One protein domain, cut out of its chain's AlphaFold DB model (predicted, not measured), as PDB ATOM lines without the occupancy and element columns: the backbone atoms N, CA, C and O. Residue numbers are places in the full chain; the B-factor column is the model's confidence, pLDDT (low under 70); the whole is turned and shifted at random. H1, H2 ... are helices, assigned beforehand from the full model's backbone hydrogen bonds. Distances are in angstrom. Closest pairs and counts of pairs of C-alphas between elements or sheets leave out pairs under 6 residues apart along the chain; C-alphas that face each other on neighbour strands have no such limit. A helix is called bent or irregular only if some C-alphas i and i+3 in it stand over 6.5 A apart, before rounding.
ATOM      1  N   ALA A   2      28.095 -41.949  14.930       42.41
ATOM      2  CA  ALA A   2      29.499 -42.158  15.305       42.41
ATOM      3  C   ALA A   2      30.277 -40.827  15.352       42.41
ATOM      4  O   ALA A   2      31.328 -40.707  14.742       42.41
ATOM      5  N   GLY A   3      29.711 -39.794  15.988       45.81
ATOM      6  CA  GLY A   3      30.223 -38.419  15.848       45.81
ATOM      7  C   GLY A   3      30.572 -37.673  17.135       45.81
ATOM      8  O   GLY A   3      31.264 -36.668  17.052       45.81
ATOM      9  N   LEU A   4      30.131 -38.129  18.313       47.88
ATOM     10  CA  LEU A   4      30.445 -37.449  19.583       47.88
ATOM     11  C   LEU A   4      31.407 -38.222  20.495       47.88
ATOM     12  O   LEU A   4      31.993 -37.631  21.394       47.88
ATOM     13  N   ASN A   5      31.620 -39.516  20.253       47.53
ATOM     14  CA  ASN A   5      32.437 -40.356  21.136       47.53
ATOM     15  C   ASN A   5      33.937 -40.343  20.801       47.53
ATOM     16  O   ASN A   5      34.722 -40.866  21.586       47.53
ATOM     17  N   ASP A   6      34.351 -39.760  19.673       45.00
ATOM     18  CA  ASP A   6      35.753 -39.760  19.221       45.00
ATOM     19  C   ASP A   6      36.543 -38.509  19.610       45.00
ATOM     20  O   ASP A   6      37.729 -38.400  19.302       45.00
ATOM     21  N   VAL A   7      35.937 -37.585  20.359       49.00
ATOM     22  CA  VAL A   7      36.689 -36.480  20.956       49.00
ATOM     23  C   VAL A   7      37.388 -37.016  22.216       49.00
ATOM     24  O   VAL A   7      36.702 -37.373  23.179       49.00
ATOM     25  N   PRO A   8      38.735 -37.070  22.275       52.12
ATOM     26  CA  PRO A   8      39.465 -37.579  23.446       52.12
ATOM     27  C   PRO A   8      39.130 -36.809  24.737       52.12
ATOM     28  O   PRO A   8      39.234 -37.357  25.831       52.12
ATOM     29  N   PHE A   9      38.645 -35.572  24.599       49.03
ATOM     30  CA  PHE A   9      38.121 -34.742  25.681       49.03
ATOM     31  C   PHE A   9      36.895 -35.356  26.381       49.03
ATOM     32  O   PHE A   9      36.792 -35.293  27.601       49.03
ATOM     33  N   ILE A  10      35.991 -36.001  25.636       51.19
ATOM     34  CA  ILE A  10      34.740 -36.560  26.174       51.19
ATOM     35  C   ILE A  10      34.987 -37.924  26.837       51.19
ATOM     36  O   ILE A  10      34.421 -38.197  27.894       51.19
ATOM     37  N   LYS A  11      35.901 -38.751  26.301       52.88
ATOM     38  CA  LYS A  11      36.297 -40.029  26.935       52.88
ATOM     39  C   LYS A  11      36.905 -39.830  28.330       52.88
ATOM     40  O   LYS A  11      36.635 -40.623  29.224       52.88
ATOM     41  N   GLY A  12      37.681 -38.761  28.527       51.81
ATOM     42  CA  GLY A  12      38.291 -38.429  29.822       51.81
ATOM     43  C   GLY A  12      37.339 -37.802  30.848       51.81
ATOM     44  O   GLY A  12      37.686 -37.751  32.021       51.81
ATOM     45  N   LEU A  13      36.155 -37.341  30.428       53.09
ATOM     46  CA  LEU A  13      35.154 -36.685  31.284       53.09
ATOM     47  C   LEU A  13      34.130 -37.653  31.893       53.09
ATOM     48  O   LEU A  13      33.330 -37.251  32.738       53.09
ATOM     49  N   ALA A  14      34.131 -38.922  31.482       60.38
ATOM     50  CA  ALA A  14      33.220 -39.915  32.031       60.38
ATOM     51  C   ALA A  14      33.534 -40.152  33.520       60.38
ATOM     52  O   ALA A  14      34.625 -40.604  33.872       60.38
ATOM     53  N   VAL A  15      32.553 -39.884  34.391       62.38
ATOM     54  CA  VAL A  15      32.641 -40.059  35.855       62.38
ATOM     55  C   VAL A  15      33.283 -41.399  36.274       62.38
ATOM     56  O   VAL A  15      34.130 -41.372  37.166       62.38
ATOM     57  N   PRO A  16      32.999 -42.553  35.625       66.88
ATOM     58  CA  PRO A  16      33.650 -43.824  35.960       66.88
ATOM     59  C   PRO A  16      35.166 -43.829  35.717       66.88
ATOM     60  O   PRO A  16      35.925 -44.295  36.563       66.88
ATOM     61  N   SER A  17      35.621 -43.244  34.603       64.19
ATOM     62  CA  SER A  17      37.045 -43.168  34.256       64.19
ATOM     63  C   SER A  17      37.808 -42.299  35.254       64.19
ATOM     64  O   SER A  17      38.924 -42.623  35.642       64.19
ATOM     65  N   ILE A  18      37.217 -41.200  35.719       66.06
ATOM     66  CA  ILE A  18      37.847 -40.333  36.727       66.06
ATOM     67  C   ILE A  18      37.830 -41.002  38.111       66.06
ATOM     68  O   ILE A  18      38.794 -40.891  38.870       66.06
ATOM     69  N   TRP A  19      36.775 -41.757  38.427       70.69
ATOM     70  CA  TRP A  19      36.632 -42.481  39.693       70.69
ATOM     71  C   TRP A  19      37.678 -43.589  39.888       70.69
ATOM     72  O   TRP A  19      38.157 -43.805  41.011       70.69
ATOM     73  N   GLU A  20      38.072 -44.274  38.814       76.19
ATOM     74  CA  GLU A  20      39.154 -45.270  38.831       76.19
ATOM     75  C   GLU A  20      40.507 -44.646  39.193       76.19
ATOM     76  O   GLU A  20      41.270 -45.212  39.978       76.19
ATOM     77  N   HIS A  21      40.760 -43.427  38.718       69.25
ATOM     78  CA  HIS A  21      42.031 -42.724  38.887       69.25
ATOM     79  C   HIS A  21      42.096 -41.840  40.146       69.25
ATOM     80  O   HIS A  21      43.099 -41.167  40.374       69.25
ATOM     81  N   ARG A  22      41.086 -41.885  41.030       72.38
ATOM     82  CA  ARG A  22      40.988 -41.031  42.240       72.38
ATOM     83  C   ARG A  22      42.156 -41.147  43.228       72.38
ATOM     84  O   ARG A  22      42.322 -40.285  44.083       72.38
ATOM     85  N   LYS A  23      42.912 -42.249  43.170       75.69
ATOM     86  CA  LYS A  23      44.060 -42.523  44.052       75.69
ATOM     87  C   LYS A  23      45.406 -42.166  43.416       75.69
ATOM     88  O   LYS A  23      46.436 -42.364  44.057       75.69
ATOM     89  N   LEU A  24      45.417 -41.696  42.167       74.88
ATOM     90  CA  LEU A  24      46.648 -41.271  41.517       74.88
ATOM     91  C   LEU A  24      47.142 -39.938  42.097       74.88
ATOM     92  O   LEU A  24      46.337 -39.091  42.490       74.88
ATOM     93  N   PRO A  25      48.467 -39.735  42.162       74.94
ATOM     94  CA  PRO A  25      49.040 -38.479  42.621       74.94
ATOM     95  C   PRO A  25      48.667 -37.325  41.678       74.94
ATOM     96  O   PRO A  25      48.567 -37.503  40.465       74.94
ATOM     97  N   ALA A  26      48.490 -36.126  42.243       66.00
ATOM     98  CA  ALA A  26      47.856 -34.969  41.598       66.00
ATOM     99  C   ALA A  26      48.461 -34.532  40.246       66.00
ATOM    100  O   ALA A  26      47.773 -33.908  39.444       66.00
ATOM    101  N   TYR A  27      49.721 -34.881  39.961       69.31
ATOM    102  CA  TYR A  27      50.385 -34.565  38.691       69.31
ATOM    103  C   TYR A  27      49.934 -35.447  37.507       69.31
ATOM    104  O   TYR A  27      50.188 -35.092  36.362       69.31
ATOM    105  N   LEU A  28      49.265 -36.576  37.768       69.50
ATOM    106  CA  LEU A  28      48.596 -37.429  36.769       69.50
ATOM    107  C   LEU A  28      47.078 -37.167  36.722       69.50
ATOM    108  O   LEU A  28      46.323 -37.963  36.167       69.50
ATOM    109  N   GLY A  29      46.624 -36.079  37.355       67.81
ATOM    110  CA  GLY A  29      45.218 -35.713  37.452       67.81
ATOM    111  C   GLY A  29      44.622 -35.169  36.145       67.81
ATOM    112  O   GLY A  29      45.350 -34.828  35.210       67.81
ATOM    113  N   PRO A  30      43.281 -35.075  36.071       70.88
ATOM    114  CA  PRO A  30      42.577 -34.514  34.921       70.88
ATOM    115  C   PRO A  30      42.994 -33.061  34.645       70.88
ATOM    116  O   PRO A  30      43.341 -32.310  35.558       70.88
ATOM    117  N   SER A  31      42.939 -32.651  33.373       80.50
ATOM    118  CA  SER A  31      43.265 -31.279  32.971       80.50
ATOM    119  C   SER A  31      42.336 -30.260  33.642       80.50
ATOM    120  O   SER A  31      41.175 -30.551  33.927       80.50
ATOM    121  N   LEU A  32      42.816 -29.025  33.839       79.00
ATOM    122  CA  LEU A  32      42.019 -27.935  34.423       79.00
ATOM    123  C   LEU A  32      40.721 -27.675  33.637       79.00
ATOM    124  O   LEU A  32      39.662 -27.497  34.230       79.00
ATOM    125  N   SER A  33      40.777 -27.738  32.304       78.38
ATOM    126  CA  SER A  33      39.589 -27.662  31.446       78.38
ATOM    127  C   SER A  33      38.628 -28.840  31.645       78.38
ATOM    128  O   SER A  33      37.415 -28.649  31.595       78.38
ATOM    129  N   GLY A  34      39.152 -30.039  31.915       78.00
ATOM    130  CA  GLY A  34      38.360 -31.221  32.247       78.00
ATOM    131  C   GLY A  34      37.666 -31.095  33.605       78.00
ATOM    132  O   GLY A  34      36.495 -31.437  33.726       78.00
ATOM    133  N   LEU A  35      38.337 -30.525  34.609       80.69
ATOM    134  CA  LEU A  35      37.730 -30.236  35.914       80.69
ATOM    135  C   LEU A  35      36.611 -29.194  35.810       80.69
ATOM    136  O   LEU A  35      35.542 -29.395  36.383       80.69
ATOM    137  N   ILE A  36      36.816 -28.116  35.045       86.19
ATOM    138  CA  ILE A  36      35.771 -27.114  34.783       86.19
ATOM    139  C   ILE A  36      34.580 -27.759  34.063       86.19
ATOM    140  O   ILE A  36      33.444 -27.605  34.505       86.19
ATOM    141  N   GLY A  37      34.834 -28.525  32.998       84.31
ATOM    142  CA  GLY A  37      33.785 -29.221  32.250       84.31
ATOM    143  C   GLY A  37      32.991 -30.197  33.118       84.31
ATOM    144  O   GLY A  37      31.763 -30.180  33.089       84.31
ATOM    145  N   LEU A  38      33.669 -30.989  33.952       82.94
ATOM    146  CA  LEU A  38      33.020 -31.906  34.887       82.94
ATOM    147  C   LEU A  38      32.185 -31.168  35.933       82.94
ATOM    148  O   LEU A  38      31.090 -31.614  36.255       82.94
ATOM    149  N   SER A  39      32.675 -30.033  36.430       86.94
ATOM    150  CA  SER A  39      31.949 -29.212  37.403       86.94
ATOM    151  C   SER A  39      30.657 -28.663  36.792       86.94
ATOM    152  O   SER A  39      29.593 -28.785  37.392       86.94
ATOM    153  N   LEU A  40      30.723 -28.137  35.565       91.75
ATOM    154  CA  LEU A  40      29.547 -27.651  34.839       91.75
ATOM    155  C   LEU A  40      28.555 -28.780  34.536       91.75
ATOM    156  O   LEU A  40      27.363 -28.619  34.783       91.75
ATOM    157  N   ILE A  41      29.031 -29.936  34.063       89.12
ATOM    158  CA  ILE A  41      28.176 -31.103  33.802       89.12
ATOM    159  C   ILE A  41      27.526 -31.601  35.094       89.12
ATOM    160  O   ILE A  41      26.346 -31.927  35.079       89.12
ATOM    161  N   ALA A  42      28.251 -31.635  36.214       88.56
ATOM    162  CA  ALA A  42      27.699 -32.041  37.503       88.56
ATOM    163  C   ALA A  42      26.594 -31.087  37.972       88.56
ATOM    164  O   ALA A  42      25.544 -31.551  38.407       88.56
ATOM    165  N   ILE A  43      26.801 -29.773  37.831       94.88
ATOM    166  CA  ILE A  43      25.799 -28.753  38.164       94.88
ATOM    167  C   ILE A  43      24.556 -28.912  37.280       94.88
ATOM    168  O   ILE A  43      23.442 -29.002  37.790       94.88
ATOM    169  N   VAL A  44      24.736 -29.006  35.960       95.44
ATOM    170  CA  VAL A  44      23.622 -29.180  35.014       95.44
ATOM    171  C   VAL A  44      22.885 -30.490  35.279       95.44
ATOM    172  O   VAL A  44      21.657 -30.501  35.340       95.44
ATOM    173  N   ASN A  45      23.611 -31.589  35.490       93.06
ATOM    174  CA  ASN A  45      23.021 -32.889  35.785       93.06
ATOM    175  C   ASN A  45      22.263 -32.878  37.117       93.06
ATOM    176  O   ASN A  45      21.197 -33.480  37.207       93.06
ATOM    177  N   PHE A  46      22.769 -32.171  38.132       94.94
ATOM    178  CA  PHE A  46      22.077 -31.993  39.404       94.94
ATOM    179  C   PHE A  46      20.732 -31.290  39.205       94.94
ATOM    180  O   PHE A  46      19.700 -31.867  39.539       94.94
ATOM    181  N   PHE A  47      20.716 -30.107  38.584       96.94
ATOM    182  CA  PHE A  47      19.468 -29.374  38.343       96.94
ATOM    183  C   PHE A  47      18.502 -30.143  37.441       96.94
ATOM    184  O   PHE A  47      17.305 -30.176  37.713       96.94
ATOM    185  N   THR A  48      19.018 -30.825  36.417       96.38
ATOM    186  CA  THR A  48      18.204 -31.663  35.529       96.38
ATOM    187  C   THR A  48      17.577 -32.828  36.296       96.38
ATOM    188  O   THR A  48      16.381 -33.070  36.172       96.38
ATOM    189  N   THR A  49      18.349 -33.525  37.134       94.88
ATOM    190  CA  THR A  49      17.847 -34.649  37.943       94.88
ATOM    191  C   THR A  49      16.828 -34.178  38.978       94.88
ATOM    192  O   THR A  49      15.826 -34.853  39.183       94.88
ATOM    193  N   VAL A  50      17.041 -33.012  39.598       97.00
ATOM    194  CA  VAL A  50      16.080 -32.408  40.535       97.00
ATOM    195  C   VAL A  50      14.780 -32.044  39.821       97.00
ATOM    196  O   VAL A  50      13.713 -32.432  40.287       97.00
ATOM    197  N   ALA A  51      14.851 -31.368  38.671       95.50
ATOM    198  CA  ALA A  51      13.669 -31.001  37.894       95.50
ATOM    199  C   ALA A  51      12.882 -32.242  37.438       95.50
ATOM    200  O   ALA A  51      11.672 -32.320  37.650       95.50
ATOM    201  N   LEU A  52      13.570 -33.247  36.885       96.12
ATOM    202  CA  LEU A  52      12.954 -34.522  36.509       96.12
ATOM    203  C   LEU A  52      12.387 -35.268  37.724       96.12
ATOM    204  O   LEU A  52      11.333 -35.885  37.613       96.12
ATOM    205  N   GLY A  53      13.047 -35.191  38.880       96.06
ATOM    206  CA  GLY A  53      12.579 -35.785  40.129       96.06
ATOM    207  C   GLY A  53      11.280 -35.156  40.627       96.06
ATOM    208  O   GLY A  53      10.344 -35.882  40.950       96.06
ATOM    209  N   ILE A  54      11.185 -33.824  40.626       95.12
ATOM    210  CA  ILE A  54       9.958 -33.101  40.996       95.12
ATOM    211  C   ILE A  54       8.820 -33.471  40.039       95.12
ATOM    212  O   ILE A  54       7.730 -33.829  40.486       95.12
ATOM    213  N   MET A  55       9.085 -33.459  38.729       94.12
ATOM    214  CA  MET A  55       8.097 -33.848  37.720       94.12
ATOM    215  C   MET A  55       7.634 -35.295  37.905       94.12
ATOM    216  O   MET A  55       6.438 -35.571  37.830       94.12
ATOM    217  N   LEU A  56       8.556 -36.217  38.192       92.81
ATOM    218  CA  LEU A  56       8.237 -37.620  38.433       92.81
ATOM    219  C   LEU A  56       7.375 -37.798  39.687       92.81
ATOM    220  O   LEU A  56       6.387 -38.520  39.631       92.81
ATOM    221  N   ILE A  57       7.711 -37.130  40.795       93.44
ATOM    222  CA  ILE A  57       6.927 -37.193  42.039       93.44
ATOM    223  C   ILE A  57       5.506 -36.685  41.798       93.44
ATOM    224  O   ILE A  57       4.550 -37.357  42.180       93.44
ATOM    225  N   ASN A  58       5.364 -35.543  41.122       91.06
ATOM    226  CA  ASN A  58       4.052 -34.982  40.805       91.06
ATOM    227  C   ASN A  58       3.252 -35.912  39.887       91.06
ATOM    228  O   ASN A  58       2.074 -36.150  40.130       91.06
ATOM    229  N   THR A  59       3.903 -36.514  38.892       90.25
ATOM    230  CA  THR A  59       3.257 -37.463  37.975       90.25
ATOM    231  C   THR A  59       2.800 -38.732  38.700       90.25
ATOM    232  O   THR A  59       1.676 -39.188  38.505       90.25
ATOM    233  N   ILE A  60       3.632 -39.285  39.589       90.31
ATOM    234  CA  ILE A  60       3.271 -40.451  40.406       90.31
ATOM    235  C   ILE A  60       2.111 -40.106  41.340       90.31
ATOM    236  O   ILE A  60       1.187 -40.903  41.471       90.31
ATOM    237  N   ARG A  61       2.125 -38.922  41.966       90.50
ATOM    238  CA  ARG A  61       1.016 -38.453  42.805       90.50
ATOM    239  C   ARG A  61      -0.290 -38.403  42.006       90.50
ATOM    240  O   ARG A  61      -1.286 -38.942  42.476       90.50
ATOM    241  N   SER A  62      -0.265 -37.839  40.798       88.62
ATOM    242  CA  SER A  62      -1.415 -37.828  39.886       88.62
ATOM    243  C   SER A  62      -1.929 -39.234  39.566       88.62
ATOM    244  O   SER A  62      -3.129 -39.471  39.638       88.62
ATOM    245  N   TRP A  63      -1.043 -40.194  39.282       89.44
ATOM    246  CA  TRP A  63      -1.448 -41.581  39.015       89.44
ATOM    247  C   TRP A  63      -2.033 -42.288  40.236       89.44
ATOM    248  O   TRP A  63      -2.994 -43.039  40.103       89.44
ATOM    249  N   ILE A  64      -1.480 -42.037  41.425       90.12
ATOM    250  CA  ILE A  64      -1.943 -42.652  42.673       90.12
ATOM    251  C   ILE A  64      -3.384 -42.253  42.987       90.12
ATOM    252  O   ILE A  64      -4.164 -43.115  43.383       90.12
ATOM    253  N   PHE A  65      -3.727 -40.979  42.801       88.31
ATOM    254  CA  PHE A  65      -5.059 -40.451  43.106       88.31
ATOM    255  C   PHE A  65      -5.998 -40.426  41.895       88.31
ATOM    256  O   PHE A  65      -7.116 -39.938  42.014       88.31
ATOM    257  N   ASN A  66      -5.550 -40.932  40.739       90.00
ATOM    258  CA  ASN A  66      -6.269 -40.845  39.465       90.00
ATOM    259  C   ASN A  66      -6.708 -39.409  39.122       90.00
ATOM    260  O   ASN A  66      -7.806 -39.175  38.628       90.00
TER     261      ASN A  66
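What this domain is: This is residues 2 to 66 of the 290 residues of the protein "Palmitoyltransferase PFA4" of Fusarium oxysporum f. sp. cubense (strain race 1) (UniProt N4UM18). One long, unbroken helix, H3, makes the long axis like an arm, and a loose head made by residues 2 to 31 gathers beside its first part, with two short helices, H1 and H2, in it. Residues 43 to 66, of which 43 to 64 belong to H3, stand free and stick out alone, while residues 2 to 8 stick out from the head as a tail and residues 23 to 28 as a loop. The printed part has 65 residues with three named helices, in the order H1, H2, H3 along the chain, and no named strand, and its class is all helix. It is extended, with a radius of gyration of the C-alphas of 17.5 A and spans of 56 by 31 by 18 A.

Where its parts are: H3 covers residues 32 to 64 and is 47.1 A long from first to last C-alpha. It begins at C-alpha 32 at (42.019, -27.935, 34.423) and ends at C-alpha 64 at (-1.943, -42.652, 42.673). H2 covers residues 15 to 20 and is 8.9 A long. H1 covers residues 8 to 11 and is 5.3 A long, with C-alpha 8 at (39.465, -37.579, 23.446). No helix is bent or irregular.

How they stand to each other: H3 touches no helix. H1 is close to H3 but not clearly touching it, with 1 pair of C-alphas within 8 A: the closest C-alphas, those of Phe 9 and Gly 34, are 7.5 A apart. The centres of H1 and H3 are 22.2 A apart. H2 and H3 are only just apart, with their closest C-alphas at 8.2 A. H1 and H2 are also only just apart, with their closest C-alphas at 8.0 A. In H2 and H3 every O i to N i+4 pair is within hydrogen-bond range; H1 is too short for such a pair, and its 1 pair of O i and N i+3 is not within range.

The domain as a whole: The outline is elongated, and the two C-alphas farthest apart, those of Tyr 27 and Asn 66, are 57.0 A apart. From the first to the last printed C-alpha, Ala 2 to Asn 66, the distance is 43.2 A. The printed part runs from residue 2 to residue 66 and has no cut. The link from H2 to H3 is long, with 11 residues, and the link from H1 to H2 is tight, with 3 residues. The mean pLDDT of the printed part is 77.0. It is under 70 in 22 residues, namely 2 to 18, 21 and 26 to 29, and the means of the helices are 51 for H1, 68 for H2 and 90 for H3.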